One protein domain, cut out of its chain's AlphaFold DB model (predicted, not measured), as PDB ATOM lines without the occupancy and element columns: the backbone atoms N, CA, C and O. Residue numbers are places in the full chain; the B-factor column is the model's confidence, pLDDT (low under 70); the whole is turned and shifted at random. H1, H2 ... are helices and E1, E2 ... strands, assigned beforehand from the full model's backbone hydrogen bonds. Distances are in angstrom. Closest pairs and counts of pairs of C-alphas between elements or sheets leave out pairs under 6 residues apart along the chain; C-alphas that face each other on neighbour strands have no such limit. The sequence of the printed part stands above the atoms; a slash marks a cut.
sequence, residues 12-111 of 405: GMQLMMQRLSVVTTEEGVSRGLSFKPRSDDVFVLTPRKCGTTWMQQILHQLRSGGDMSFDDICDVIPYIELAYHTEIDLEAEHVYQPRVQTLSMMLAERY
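What this domain is: This is residues 12 to 111 of the 405 residues of the protein "Retrovirus-related Pol poly from transposon" of Paramuricea clavata (UniProt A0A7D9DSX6). Two short parallel strands, E1 and E2, lie side by side in the core, with the longest helix, H3, packed over the pair and the short H4 packed on H3. The other three helices, H1, H2 and H5, lie toward the outside and touch no helix, and a long stretch without a named element, residues 77 to 99, leads from H4 back to E2. The printed part has 100 residues, with five named helices and two named strands in the order H1 H2 E1 H3 H4 E2 H5. The class is mostly helix, though under half of the residues are in named elements. It is compact, with a radius of gyration of the C-alphas of 12.7 A and spans of 36 by 34 by 25 A.

Where its parts are: H1, residues 12 to 22, begins at C-alpha 12 (-45.577, -6.056, -16.450) and is 15.9 A long. H2 is residues 26 to 32, and E1 is residues 42 to 45. H3, residues 52 to 64, is 18.1 A long. H4 is residues 73 to 76, E2 is residues 100 to 103, and H5, residues 108 to 111, ends at C-alpha 111 (-35.191, 4.754, -42.859).

How they stand to each other: E1 and E2 are parallel, 29 degrees between their directions, with N 44 and O 101 2.8 A apart, within hydrogen-bond range. E1, H3, H4 and E2 form a strand-helix-strand unit, two parallel neighbour strands with helices between, its crossover right-handed. The closest C-alphas of E1 and H3, Val 44 and Gln 56, are 7.0 A apart. H3 and H4 touch, closest at the C-alphas of Gln 57 and Ile 73, 6.8 A. H1 and H2 are close but not clearly touching, about perpendicular at 81 degrees; the closest C-alphas, Val 22 and Gly 28, are 7.6 A apart. H1 and H3 are apart. H2 and H3 have every O i to N i+4 pair within hydrogen-bond range, H1 has 6 of 7, and H4 and H5 are too short for such a pair.

The domain as a whole: The C-alphas farthest apart, Glu 26 and Gly 65, are 36.0 A apart. The printed part has no cut, and the link from H4 to E2, 23 residues, is long. Mean pLDDT of the printed part is 79.3; residues 12 to 24, 47 to 50, 106 and 108 to 111 are under 70.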
ATOM      1  N   GLY A  12     -45.793  -6.352 -15.030       54.66
ATOM      2  CA  GLY A  12     -45.577  -6.056 -16.450       54.66
ATOM      3  C   GLY A  12     -45.146  -4.609 -16.722       54.66
ATOM      4  O   GLY A  12     -44.303  -4.361 -17.574       54.66
ATOM      5  N   MET A  13     -45.650  -3.638 -15.957       51.91
ATOM      6  CA  MET A  13     -45.258  -2.232 -16.103       51.91
ATOM      7  C   MET A  13     -43.870  -1.957 -15.498       51.91
ATOM      8  O   MET A  13     -43.127  -1.135 -16.031       51.91
ATOM      9  N   GLN A  14     -43.475  -2.680 -14.443       65.12
ATOM     10  CA  GLN A  14     -42.099  -2.638 -13.928       65.12
ATOM     11  C   GLN A  14     -41.107  -3.225 -14.942       65.12
ATOM     12  O   GLN A  14     -40.099  -2.589 -15.250       65.12
ATOM     13  N   LEU A  15     -41.437  -4.383 -15.525       66.38
ATOM     14  CA  LEU A  15     -40.643  -5.020 -16.579       66.38
ATOM     15  C   LEU A  15     -40.510  -4.114 -17.812       66.38
ATOM     16  O   LEU A  15     -39.411  -3.926 -18.332       66.38
ATOM     17  N   MET A  16     -41.608  -3.487 -18.238       61.72
ATOM     18  CA  MET A  16     -41.612  -2.530 -19.344       61.72
ATOM     19  C   MET A  16     -40.720  -1.318 -19.049       61.72
ATOM     20  O   MET A  16     -39.932  -0.922 -19.903       61.72
ATOM     21  N   MET A  17     -40.796  -0.727 -17.851       64.50
ATOM     22  CA  MET A  17     -39.935   0.405 -17.483       64.50
ATOM     23  C   MET A  17     -38.451   0.022 -17.434       64.50
ATOM     24  O   MET A  17     -37.612   0.808 -17.875       64.50
ATOM     25  N   GLN A  18     -38.129  -1.185 -16.961       69.19
ATOM     26  CA  GLN A  18     -36.765  -1.716 -16.963       69.19
ATOM     27  C   GLN A  18     -36.242  -1.960 -18.385       69.19
ATOM     28  O   GLN A  18     -35.091  -1.659 -18.677       69.19
ATOM     29  N   ARG A  19     -37.080  -2.464 -19.297       66.56
ATOM     30  CA  ARG A  19     -36.709  -2.648 -20.707       66.56
ATOM     31  C   ARG A  19     -36.560  -1.306 -21.429       66.56
ATOM     32  O   ARG A  19     -35.609  -1.104 -22.173       66.56
ATOM     33  N   LEU A  20     -37.444  -0.341 -21.173       64.12
ATOM     34  CA  LEU A  20     -37.390   0.982 -21.803       64.12
ATOM     35  C   LEU A  20     -36.189   1.832 -21.364       64.12
ATOM     36  O   LEU A  20     -35.777   2.707 -22.126       64.12
ATOM     37  N   SER A  21     -35.617   1.592 -20.179       65.56
ATOM     38  CA  SER A  21     -34.418   2.312 -19.728       65.56
ATOM     39  C   SER A  21     -33.158   1.922 -20.511       65.56
ATOM     40  O   SER A  21     -32.234   2.728 -20.597       65.56
ATOM     41  N   VAL A  22     -33.141   0.737 -21.139       65.31
ATOM     42  CA  VAL A  22     -32.006   0.243 -21.941       65.31
ATOM     43  C   VAL A  22     -32.173   0.441 -23.455       65.31
ATOM     44  O   VAL A  22     -31.190   0.358 -24.193       65.31
ATOM     45  N   VAL A  23     -33.376   0.807 -23.924       61.03
ATOM     46  CA  VAL A  23     -33.681   1.128 -25.342       61.03
ATOM     47  C   VAL A  23     -32.797   2.251 -25.902       61.03
ATOM     48  O   VAL A  23     -32.615   2.348 -27.110       61.03
ATOM     49  N   THR A  24     -32.245   3.119 -25.050       62.84
ATOM     50  CA  THR A  24     -31.440   4.279 -25.471       62.84
ATOM     51  C   THR A  24     -29.941   4.130 -25.207       62.84
ATOM     52  O   THR A  24     -29.228   5.128 -25.214       62.84
ATOM     53  N   THR A  25     -29.462   2.920 -24.930       72.38
ATOM     54  CA  THR A  25     -28.023   2.650 -24.756       72.38
ATOM     55  C   THR A  25     -27.261   2.821 -26.071       72.38
ATOM     56  O   THR A  25     -27.796   2.544 -27.148       72.38
ATOM     57  N   GLU A  26     -26.001   3.255 -25.997       73.94
ATOM     58  CA  GLU A  26     -25.155   3.437 -27.184       73.94
ATOM     59  C   GLU A  26     -24.939   2.115 -27.935       73.94
ATOM     60  O   GLU A  26     -25.006   2.093 -29.168       73.94
ATOM     61  N   GLU A  27     -24.774   0.991 -27.224       77.25
ATOM     62  CA  GLU A  27     -24.628  -0.323 -27.857       77.25
ATOM     63  C   GLU A  27     -25.906  -0.774 -28.576       77.25
ATOM     64  O   GLU A  27     -25.833  -1.278 -29.701       77.25
ATOM     65  N   GLY A  28     -27.077  -0.563 -27.958       75.12
ATOM     66  CA  GLY A  28     -28.375  -0.902 -28.550       75.12
ATOM     67  C   GLY A  28     -28.653  -0.094 -29.818       75.12
ATOM     68  O   GLY A  28     -29.068  -0.648 -30.838       75.12
ATOM     69  N   VAL A  29     -28.332   1.202 -29.802       74.88
ATOM     70  CA  VAL A  29     -28.443   2.074 -30.980       74.88
ATOM     71  C   VAL A  29     -27.464   1.649 -32.079       74.88
ATOM     72  O   VAL A  29     -27.868   1.520 -33.232       74.88
ATOM     73  N   SER A  30     -26.200   1.375 -31.742       79.25
ATOM     74  CA  SER A  30     -25.173   0.945 -32.703       79.25
ATOM     75  C   SER A  30     -25.535  -0.376 -33.399       79.25
ATOM     76  O   SER A  30     -25.463  -0.484 -34.625       79.25
ATOM     77  N   ARG A  31     -26.026  -1.368 -32.646       77.19
ATOM     78  CA  ARG A  31     -26.554  -2.632 -33.195       77.19
ATOM     79  C   ARG A  31     -27.832  -2.420 -34.008       77.19
ATOM     80  O   ARG A  31     -27.999  -3.015 -35.069       77.19
ATOM     81  N   GLY A  32     -28.716  -1.525 -33.578       78.38
ATOM     82  CA  GLY A  32     -29.894  -1.167 -34.362       78.38
ATOM     83  C   GLY A  32     -29.559  -0.495 -35.701       78.38
ATOM     84  O   GLY A  32     -30.267  -0.682 -36.695       78.38
ATOM     85  N   LEU A  33     -28.439   0.233 -35.767       77.62
ATOM     86  CA  LEU A  33     -27.873   0.786 -37.001       77.62
ATOM     87  C   LEU A  33     -27.211  -0.268 -37.905       77.62
ATOM     88  O   LEU A  33     -26.969   0.032 -39.073       77.62
ATOM     89  N   SER A  34     -26.946  -1.489 -37.431       83.00
ATOM     90  CA  SER A  34     -26.437  -2.576 -38.280       83.00
ATOM     91  C   SER A  34     -27.527  -3.516 -38.802       83.00
ATOM     92  O   SER A  34     -27.273  -4.230 -39.772       83.00
ATOM     93  N   PHE A  35     -28.744  -3.463 -38.241       85.12
ATOM     94  CA  PHE A  35     -29.902  -4.238 -38.707       85.12
ATOM     95  C   PHE A  35     -30.148  -4.060 -40.214       85.12
ATOM     96  O   PHE A  35     -30.073  -2.932 -40.722       85.12
ATOM     97  N   LYS A  36     -30.445  -5.158 -40.921       85.50
ATOM     98  CA  LYS A  36     -30.708  -5.173 -42.366       85.50
ATOM     99  C   LYS A  36     -32.194  -5.439 -42.652       85.50
ATOM    100  O   LYS A  36     -32.633  -6.583 -42.533       85.50
ATOM    101  N   PRO A  37     -32.966  -4.415 -43.059       85.06
ATOM    102  CA  PRO A  37     -34.376  -4.590 -43.383       85.06
ATOM    103  C   PRO A  37     -34.557  -5.384 -44.683       85.06
ATOM    104  O   PRO A  37     -33.788  -5.231 -45.636       85.06
ATOM    105  N   ARG A  38     -35.612  -6.196 -44.739       85.38
ATOM    106  CA  ARG A  38     -36.110  -6.832 -45.962       85.38
ATOM    107  C   ARG A  38     -37.173  -5.957 -46.626       85.38
ATOM    108  O   ARG A  38     -37.723  -5.044 -46.015       85.38
ATOM    109  N   SER A  39     -37.466  -6.234 -47.895       83.31
ATOM    110  CA  SER A  39     -38.439  -5.465 -48.685       83.31
ATOM    111  C   SER A  39     -39.884  -5.582 -48.189       83.31
ATOM    112  O   SER A  39     -40.716  -4.752 -48.542       83.31
ATOM    113  N   ASP A  40     -40.186  -6.623 -47.421       85.56
ATOM    114  CA  ASP A  40     -41.499  -6.959 -46.872       85.56
ATOM    115  C   ASP A  40     -41.619  -6.686 -45.361       85.56
ATOM    116  O   ASP A  40     -42.678  -6.931 -44.779       85.56
ATOM    117  N   ASP A  41     -40.569  -6.148 -44.730       87.12
ATOM    118  CA  ASP A  41     -40.610  -5.761 -43.321       87.12
ATOM    119  C   ASP A  41     -41.502  -4.536 -43.108       87.12
ATOM    120  O   ASP A  41     -41.479  -3.560 -43.863       87.12
ATOM    121  N   VAL A  42     -42.265  -4.565 -42.016       89.12
ATOM    122  CA  VAL A  42     -43.113  -3.454 -41.593       89.12
ATOM    123  C   VAL A  42     -42.552  -2.829 -40.325       89.12
ATOM    124  O   VAL A  42     -42.307  -3.487 -39.317       89.12
ATOM    125  N   PHE A  43     -42.423  -1.510 -40.352       89.00
ATOM    126  CA  PHE A  43     -41.845  -0.745 -39.261       89.00
ATOM    127  C   PHE A  43     -42.902   0.065 -38.515       89.00
ATOM    128  O   PHE A  43     -43.617   0.877 -39.105       89.00
ATOM    129  N   VAL A  44     -42.971  -0.111 -37.195       87.50
ATOM    130  CA  VAL A  44     -43.767   0.743 -36.310       87.50
ATOM    131  C   VAL A  44     -42.922   1.933 -35.891       87.50
ATOM    132  O   VAL A  44     -41.990   1.804 -35.097       87.50
ATOM    133  N   LEU A  45     -43.279   3.107 -36.411       85.31
ATOM    134  CA  LEU A  45     -42.686   4.380 -36.025       85.31
ATOM    135  C   LEU A  45     -43.780   5.329 -35.536       85.31
ATOM    136  O   LEU A  45     -44.626   5.781 -36.305       85.31
ATOM    137  N   THR A  46     -43.749   5.655 -34.249       76.38
ATOM    138  CA  THR A  46     -44.696   6.593 -33.630       76.38
ATOM    139  C   THR A  46     -43.941   7.642 -32.819       76.38
ATOM    140  O   THR A  46     -42.955   7.285 -32.164       76.38
ATOM    141  N   PRO A  47     -44.415   8.899 -32.761       69.06
ATOM    142  CA  PRO A  47     -43.861   9.879 -31.837       69.06
ATOM    143  C   PRO A  47     -43.977   9.405 -30.379       69.06
ATOM    144  O   PRO A  47     -44.853   8.605 -30.024       69.06
ATOM    145  N   ARG A  48     -43.080   9.893 -29.511       60.38
ATOM    146  CA  ARG A  48     -43.081   9.516 -28.089       60.38
ATOM    147  C   ARG A  48     -44.448   9.817 -27.466       60.38
ATOM    148  O   ARG A  48     -44.988  10.902 -27.651       60.38
ATOM    149  N   LYS A  49     -44.959   8.868 -26.672       57.38
ATOM    150  CA  LYS A  49     -46.246   8.948 -25.951       57.38
ATOM    151  C   LYS A  49     -47.501   9.008 -26.842       57.38
ATOM    152  O   LYS A  49     -48.561   9.383 -26.357       57.38
ATOM    153  N   CYS A  50     -47.422   8.564 -28.098       68.56
ATOM    154  CA  CYS A  50     -48.573   8.485 -29.008       68.56
ATOM    155  C   CYS A  50     -49.172   7.070 -29.141       68.56
ATOM    156  O   CYS A  50     -49.841   6.781 -30.127       68.56
ATOM    157  N   GLY A  51     -48.935   6.183 -28.166       73.88
ATOM    158  CA  GLY A  51     -49.534   4.842 -28.149       73.88
ATOM    159  C   GLY A  51     -48.786   3.786 -28.970       73.88
ATOM    160  O   GLY A  51     -49.419   2.954 -29.608       73.88
ATOM    161  N   THR A  52     -47.449   3.773 -28.945       79.62
ATOM    162  CA  THR A  52     -46.623   2.774 -29.658       79.62
ATOM    163  C   THR A  52     -47.034   1.337 -29.349       79.62
ATOM    164  O   THR A  52     -47.256   0.551 -30.263       79.62
ATOM    165  N   THR A  53     -47.245   1.027 -28.068       80.44
ATOM    166  CA  THR A  53     -47.735  -0.276 -27.594       80.44
ATOM    167  C   THR A  53     -49.080  -0.646 -28.215       80.44
ATOM    168  O   THR A  53     -49.295  -1.785 -28.614       80.44
ATOM    169  N   TRP A  54     -49.980   0.329 -28.359       79.75
ATOM    170  CA  TRP A  54     -51.284   0.119 -28.983       79.75
ATOM    171  C   TRP A  54     -51.148  -0.202 -30.476       79.75
ATOM    172  O   TRP A  54     -51.800  -1.112 -30.981       79.75
ATOM    173  N   MET A  55     -50.257   0.500 -31.181       84.00
ATOM    174  CA  MET A  55     -49.965   0.231 -32.593       84.00
ATOM    175  C   MET A  55     -49.329  -1.145 -32.804       84.00
ATOM    176  O   MET A  55     -49.734  -1.860 -33.720       84.00
ATOM    177  N   GLN A  56     -48.388  -1.540 -31.941       88.56
ATOM    178  CA  GLN A  56     -47.818  -2.888 -31.947       88.56
ATOM    179  C   GLN A  56     -48.923  -3.941 -31.765       88.56
ATOM    180  O   GLN A  56     -49.003  -4.879 -32.553       88.56
ATOM    181  N   GLN A  57     -49.829  -3.760 -30.795       85.62
ATOM    182  CA  GLN A  57     -50.925  -4.707 -30.564       85.62
ATOM    183  C   GLN A  57     -51.895  -4.812 -31.744       85.62
ATOM    184  O   GLN A  57     -52.230  -5.926 -32.144       85.62
ATOM    185  N   ILE A  58     -52.312  -3.687 -32.340       87.62
ATOM    186  CA  ILE A  58     -53.170  -3.705 -33.536       87.62
ATOM    187  C   ILE A  58     -52.496  -4.502 -34.654       87.62
ATOM    188  O   ILE A  58     -53.109  -5.393 -35.238       87.62
ATOM    189  N   LEU A  59     -51.233  -4.194 -34.957       88.00
ATOM    190  CA  LEU A  59     -50.515  -4.844 -36.051       88.00
ATOM    191  C   LEU A  59     -50.280  -6.327 -35.781       88.00
ATOM    192  O   LEU A  59     -50.441  -7.132 -36.697       88.00
ATOM    193  N   HIS A  60     -49.963  -6.697 -34.536       90.44
ATOM    194  CA  HIS A  60     -49.845  -8.092 -34.139       90.44
ATOM    195  C   HIS A  60     -51.152  -8.843 -34.402       90.44
ATOM    196  O   HIS A  60     -51.134  -9.833 -35.123       90.44
ATOM    197  N   GLN A  61     -52.285  -8.333 -33.906       87.62
ATOM    198  CA  GLN A  61     -53.589  -8.973 -34.092       87.62
ATOM    199  C   GLN A  61     -53.988  -9.073 -35.569       87.62
ATOM    200  O   GLN A  61     -54.544 -10.088 -35.984       87.62
ATOM    201  N   LEU A  62     -53.688  -8.051 -36.378       89.94
ATOM    202  CA  LEU A  62     -53.972  -8.078 -37.813       89.94
ATOM    203  C   LEU A  62     -53.178  -9.169 -38.539       89.94
ATOM    204  O   LEU A  62     -53.752  -9.863 -39.377       89.94
ATOM    205  N   ARG A  63     -51.887  -9.340 -38.224       90.12
ATOM    206  CA  ARG A  63     -51.045 -10.349 -38.892       90.12
ATOM    207  C   ARG A  63     -51.233 -11.765 -38.344       90.12
ATOM    208  O   ARG A  63     -51.035 -12.724 -39.079       90.12
ATOM    209  N   SER A  64     -51.595 -11.905 -37.068       90.19
ATOM    210  CA  SER A  64     -51.754 -13.207 -36.408       90.19
ATOM    211  C   SER A  64     -53.190 -13.736 -36.434       90.19
ATOM    212  O   SER A  64     -53.430 -14.884 -36.073       90.19
ATOM    213  N   GLY A  65     -54.163 -12.917 -36.849       88.19
ATOM    214  CA  GLY A  65     -55.582 -13.268 -36.769       88.19
ATOM    215  C   GLY A  65     -56.148 -13.195 -35.346       88.19
ATOM    216  O   GLY A  65     -57.143 -13.857 -35.054       88.19
ATOM    217  N   GLY A  66     -55.533 -12.387 -34.476       87.38
ATOM    218  CA  GLY A  66     -55.979 -12.152 -33.099       87.38
ATOM    219  C   GLY A  66     -55.270 -12.988 -32.032       87.38
ATOM    220  O   GLY A  66     -55.802 -13.111 -30.930       87.38
ATOM    221  N   ASP A  67     -54.102 -13.559 -32.336       84.69
ATOM    222  CA  ASP A  67     -53.259 -14.204 -31.326       84.69
ATOM    223  C   ASP A  67     -52.787 -13.187 -30.275       84.69
ATOM    224  O   ASP A  67     -52.442 -12.052 -30.604       84.69
ATOM    225  N   MET A  68     -52.799 -13.603 -29.012       86.69
ATOM    226  CA  MET A  68     -52.358 -12.829 -27.851       86.69
ATOM    227  C   MET A  68     -51.483 -13.680 -26.909       86.69
ATOM    228  O   MET A  68     -51.342 -13.339 -25.738       86.69
ATOM    229  N   SER A  69     -50.926 -14.808 -27.378       86.31
ATOM    230  CA  SER A  69     -50.051 -15.675 -26.579       86.31
ATOM    231  C   SER A  69     -48.616 -15.142 -26.516       86.31
ATOM    232  O   SER A  69     -47.699 -15.696 -27.121       86.31
ATOM    233  N   PHE A  70     -48.426 -14.044 -25.793       84.19
ATOM    234  CA  PHE A  70     -47.123 -13.462 -25.476       84.19
ATOM    235  C   PHE A  70     -47.180 -12.804 -24.094       84.19
ATOM    236  O   PHE A  70     -48.240 -12.332 -23.679       84.19
ATOM    237  N   ASP A  71     -46.047 -12.755 -23.398       81.12
ATOM    238  CA  ASP A  71     -45.963 -12.121 -22.078       81.12
ATOM    239  C   ASP A  71     -45.795 -10.598 -22.209       81.12
ATOM    240  O   ASP A  71     -46.469  -9.830 -21.518       81.12
ATOM    241  N   ASP A  72     -44.963 -10.150 -23.155       81.94
ATOM    242  CA  ASP A  72     -44.814  -8.748 -23.543       81.94
ATOM    243  C   ASP A  72     -44.931  -8.594 -25.068       81.94
ATOM    244  O   ASP A  72     -44.443  -9.410 -25.852       81.94
ATOM    245  N   ILE A  73     -45.566  -7.513 -25.523       85.56
ATOM    246  CA  ILE A  73     -45.702  -7.230 -26.956       85.56
ATOM    247  C   ILE A  73     -44.335  -7.054 -27.645       85.56
ATOM    248  O   ILE A  73     -44.205  -7.328 -28.838       85.56
ATOM    249  N   CYS A  74     -43.304  -6.648 -26.900       84.31
ATOM    250  CA  CYS A  74     -41.931  -6.534 -27.382       84.31
ATOM    251  C   CYS A  74     -41.293  -7.894 -27.692       84.31
ATOM    252  O   CYS A  74     -40.325  -7.928 -28.442       84.31
ATOM    253  N   ASP A  75     -41.830  -9.003 -27.178       84.56
ATOM    254  CA  ASP A  75     -41.304 -10.340 -27.478       84.56
ATOM    255  C   ASP A  75     -41.686 -10.772 -28.908       84.56
ATOM    256  O   ASP A  75     -40.972 -11.530 -29.560       84.56
ATOM    257  N   VAL A  76     -42.802 -10.250 -29.431       88.25
ATOM    258  CA  VAL A  76     -43.312 -10.557 -30.779       88.25
ATOM    259  C   VAL A  76     -43.116  -9.412 -31.779       88.25
ATOM    260  O   VAL A  76     -43.084  -9.648 -32.993       88.25
ATOM    261  N   ILE A  77     -43.022  -8.169 -31.300       90.75
ATOM    262  CA  ILE A  77     -42.737  -6.959 -32.085       90.75
ATOM    263  C   ILE A  77     -41.680  -6.136 -31.327       90.75
ATOM    264  O   ILE A  77     -42.008  -5.138 -30.675       90.75
ATOM    265  N   PRO A  78     -40.404  -6.551 -31.381       88.25
ATOM    266  CA  PRO A  78     -39.343  -5.933 -30.598       88.25
ATOM    267  C   PRO A  78     -39.015  -4.522 -31.079       88.25
ATOM    268  O   PRO A  78     -39.159  -4.184 -32.258       88.25
ATOM    269  N   TYR A  79     -38.518  -3.703 -30.151       86.56
ATOM    270  CA  TYR A  79     -37.730  -2.531 -30.514       86.56
ATOM    271  C   TYR A  79     -36.383  -2.994 -31.056       86.56
ATOM    272  O   TYR A  79     -35.713  -3.813 -30.424       86.56
ATOM    273  N   ILE A  80     -35.972  -2.447 -32.194       87.50
ATOM    274  CA  ILE A  80     -34.694  -2.794 -32.822       87.50
ATOM    275  C   ILE A  80     -33.521  -2.527 -31.863       87.50
ATOM    276  O   ILE A  80     -32.586  -3.316 -31.783       87.50
ATOM    277  N   GLU A  81     -33.598  -1.451 -31.083       80.69
ATOM    278  CA  GLU A  81     -32.579  -1.072 -30.100       80.69
ATOM    279  C   GLU A  81     -32.579  -1.967 -28.853       80.69
ATOM    280  O   GLU A  81     -31.553  -2.121 -28.189       80.69
ATOM    281  N   LEU A  82     -33.735  -2.551 -28.520       75.81
ATOM    282  CA  LEU A  82     -33.900  -3.409 -27.346       75.81
ATOM    283  C   LEU A  82     -33.416  -4.832 -27.606       75.81
ATOM    284  O   LEU A  82     -32.964  -5.495 -26.678       75.81
ATOM    285  N   ALA A  83     -33.486  -5.277 -28.860       76.94
ATOM    286  CA  ALA A  83     -33.221  -6.654 -29.246       76.94
ATOM    287  C   ALA A  83     -31.843  -7.161 -28.802       76.94
ATOM    288  O   ALA A  83     -31.714  -8.319 -28.418       76.94
ATOM    289  N   TYR A  84     -30.838  -6.278 -28.768       75.81
ATOM    290  CA  TYR A  84     -29.515  -6.599 -28.234       75.81
ATOM    291  C   TYR A  84     -29.552  -6.998 -26.750       75.81
ATOM    292  O   TYR A  84     -28.929  -7.981 -26.366       75.81
ATOM    293  N   HIS A  85     -30.298  -6.262 -25.924       73.00
ATOM    294  CA  HIS A  85     -30.377  -6.485 -24.474       73.00
ATOM    295  C   HIS A  85     -31.330  -7.611 -24.088       73.00
ATOM    296  O   HIS A  85     -31.202  -8.185 -23.013       73.00
ATOM    297  N   THR A  86     -32.303  -7.912 -24.945       73.00
ATOM    298  CA  THR A  86     -33.253  -9.014 -24.747       73.00
ATOM    299  C   THR A  86     -32.857 -10.281 -25.499       73.00
ATOM    300  O   THR A  86     -33.652 -11.213 -25.542       73.00
ATOM    301  N   GLU A  87     -31.665 -10.305 -26.110       80.12
ATOM    302  CA  GLU A  87     -31.134 -11.426 -26.903       80.12
ATOM    303  C   GLU A  87     -32.092 -11.904 -28.014       80.12
ATOM    304  O   GLU A  87     -32.108 -13.072 -28.400       80.12
ATOM    305  N   ILE A  88     -32.900 -10.984 -28.552       82.62
ATOM    306  CA  ILE A  88     -33.839 -11.270 -29.638       82.62
ATOM    307  C   ILE A  88     -33.093 -11.152 -30.967       82.62
ATOM    308  O   ILE A  88     -32.535 -10.103 -31.290       82.62
ATOM    309  N   ASP A  89     -33.131 -12.211 -31.771       85.38
ATOM    310  CA  ASP A  89     -32.631 -12.172 -33.143       85.38
ATOM    311  C   ASP A  89     -33.648 -11.477 -34.064       85.38
ATOM    312  O   ASP A  89     -34.691 -12.032 -34.409       85.38
ATOM    313  N   LEU A  90     -33.337 -10.244 -34.468       83.25
ATOM    314  CA  LEU A  90     -34.169  -9.448 -35.376       83.25
ATOM    315  C   LEU A  90     -34.193  -9.985 -36.813       83.25
ATOM    316  O   LEU A  90     -35.095  -9.639 -37.579       83.25
ATOM    317  N   GLU A  91     -33.186 -10.762 -37.219       85.19
ATOM    318  CA  GLU A  91     -33.068 -11.259 -38.591       85.19
ATOM    319  C   GLU A  91     -33.752 -12.618 -38.788       85.19
ATOM    320  O   GLU A  91     -34.004 -13.008 -39.936       85.19
ATOM    321  N   ALA A  92     -34.135 -13.277 -37.690       87.31
ATOM    322  CA  ALA A  92     -34.904 -14.511 -37.688       87.31
ATOM    323  C   ALA A  92     -36.289 -14.357 -38.348       87.31
ATOM    324  O   ALA A  92     -36.831 -13.260 -38.543       87.31
ATOM    325  N   GLU A  93     -36.879 -15.495 -38.717       86.88
ATOM    326  CA  GLU A  93     -38.268 -15.535 -39.164       86.88
ATOM    327  C   GLU A  93     -39.218 -15.297 -37.993       86.88
ATOM    328  O   GLU A  93     -39.099 -15.916 -36.935       86.88
ATOM    329  N   HIS A  94     -40.202 -14.424 -38.204       87.00
ATOM    330  CA  HIS A  94     -41.303 -14.285 -37.262       87.00
ATOM    331  C   HIS A  94     -42.308 -15.418 -37.493       87.00
ATOM    332  O   HIS A  94     -42.550 -15.832 -38.626       87.00
ATOM    333  N   VAL A  95     -42.971 -15.853 -36.418       87.56
ATOM    334  CA  VAL A  95     -44.073 -16.834 -36.478       87.56
ATOM    335  C   VAL A  95     -45.191 -16.376 -37.428       87.56
ATOM    336  O   VAL A  95     -45.830 -17.195 -38.083       87.56
ATOM    337  N   TYR A  96     -45.399 -15.059 -37.531       88.12
ATOM    338  CA  TYR A  96     -46.420 -14.434 -38.368       88.12
ATOM    339  C   TYR A  96     -45.802 -13.446 -39.356       88.12
ATOM    340  O   TYR A  96     -44.900 -12.689 -38.994       88.12
ATOM    341  N   GLN A  97     -46.355 -13.413 -40.570       87.56
ATOM    342  CA  GLN A  97     -45.951 -12.503 -41.639       87.56
ATOM    343  C   GLN A  97     -47.007 -11.405 -41.867       87.56
ATOM    344  O   GLN A  97     -48.202 -11.689 -41.749       87.56
ATOM    345  N   PRO A  98     -46.608 -10.169 -42.219       89.06
ATOM    346  CA  PRO A  98     -45.226  -9.713 -42.393       89.06
ATOM    347  C   PRO A  98     -44.468  -9.605 -41.061       89.06
ATOM    348  O   PRO A  98     -45.073  -9.490 -39.983       89.06
ATOM    349  N   ARG A  99     -43.133  -9.621 -41.127       90.94
ATOM    350  CA  ARG A  99     -42.296  -9.303 -39.965       90.94
ATOM    351  C   ARG A  99     -42.530  -7.847 -39.577       90.94
ATOM    352  O   ARG A  99     -42.691  -6.974 -40.428       90.94
ATOM    353  N   VAL A 100     -42.614  -7.608 -38.274       91.50
ATOM    354  CA  VAL A 100     -42.914  -6.281 -37.733       91.50
ATOM    355  C   VAL A 100     -41.925  -5.991 -36.625       91.50
ATOM    356  O   VAL A 100     -41.819  -6.784 -35.688       91.50
ATOM    357  N   GLN A 101     -41.247  -4.851 -36.719       90.44
ATOM    358  CA  GLN A 101     -40.350  -4.338 -35.688       90.44
ATOM    359  C   GLN A 101     -40.687  -2.884 -35.361       90.44
ATOM    360  O   GLN A 101     -41.313  -2.168 -36.145       90.44
ATOM    361  N   THR A 102     -40.269  -2.437 -34.183       88.62
ATOM    362  CA  THR A 102     -40.481  -1.065 -33.716       88.62
ATOM    363  C   THR A 102     -39.176  -0.292 -33.753       88.62
ATOM    364  O   THR A 102     -38.132  -0.806 -33.359       88.62
ATOM    365  N   LEU A 103     -39.240   0.956 -34.207       84.62
ATOM    366  CA  LEU A 103     -38.107   1.877 -34.193       84.62
ATOM    367  C   LEU A 103     -38.375   3.003 -33.210       84.62
ATOM    368  O   LEU A 103     -39.474   3.570 -33.176       84.62
ATOM    369  N   SER A 104     -37.350   3.406 -32.465       76.62
ATOM    370  CA  SER A 104     -37.390   4.717 -31.835       76.62
ATOM    371  C   SER A 104     -37.228   5.822 -32.885       76.62
ATOM    372  O   SER A 104     -36.654   5.647 -33.963       76.62
ATOM    373  N   MET A 105     -37.684   7.021 -32.528       72.00
ATOM    374  CA  MET A 105     -37.480   8.223 -33.341       72.00
ATOM    375  C   MET A 105     -35.997   8.529 -33.629       72.00
ATOM    376  O   MET A 105     -35.730   9.284 -34.556       72.00
ATOM    377  N   MET A 106     -35.047   7.961 -32.871       69.94
ATOM    378  CA  MET A 106     -33.608   8.167 -33.088       69.94
ATOM    379  C   MET A 106     -33.106   7.405 -34.320       69.94
ATOM    380  O   MET A 106     -32.331   7.944 -35.100       69.94
ATOM    381  N   LEU A 107     -33.595   6.181 -34.542       71.75
ATOM    382  CA  LEU A 107     -33.251   5.385 -35.726       71.75
ATOM    383  C   LEU A 107     -34.111   5.720 -36.948       71.75
ATOM    384  O   LEU A 107     -33.780   5.317 -38.062       71.75
ATOM    385  N   ALA A 108     -35.195   6.476 -36.764       68.06
ATOM    386  CA  ALA A 108     -36.106   6.856 -37.839       68.06
ATOM    387  C   ALA A 108     -35.393   7.540 -39.011       68.06
ATOM    388  O   ALA A 108     -35.768   7.325 -40.160       68.06
ATOM    389  N   GLU A 109     -34.362   8.345 -38.739       67.50
ATOM    390  CA  GLU A 109     -33.623   9.082 -39.770       67.50
ATOM    391  C   GLU A 109     -32.937   8.172 -40.789       67.50
ATOM    392  O   GLU A 109     -32.888   8.525 -41.965       67.50
ATOM    393  N   ARG A 110     -32.513   6.970 -40.378       68.69
ATOM    394  CA  ARG A 110     -31.905   5.963 -41.261       68.69
ATOM    395  C   ARG A 110     -32.873   5.440 -42.326       68.69
ATOM    396  O   ARG A 110     -32.436   5.078 -43.414       68.69
ATOM    397  N   TYR A 111     -34.169   5.392 -42.019       63.69
ATOM    398  CA  TYR A 111     -35.191   4.754 -42.859       63.69
ATOM    399  C   TYR A 111     -36.169   5.756 -43.490       63.69
ATOM    400  O   TYR A 111     -37.176   5.363 -44.080       63.69
TER     401      TYR A 111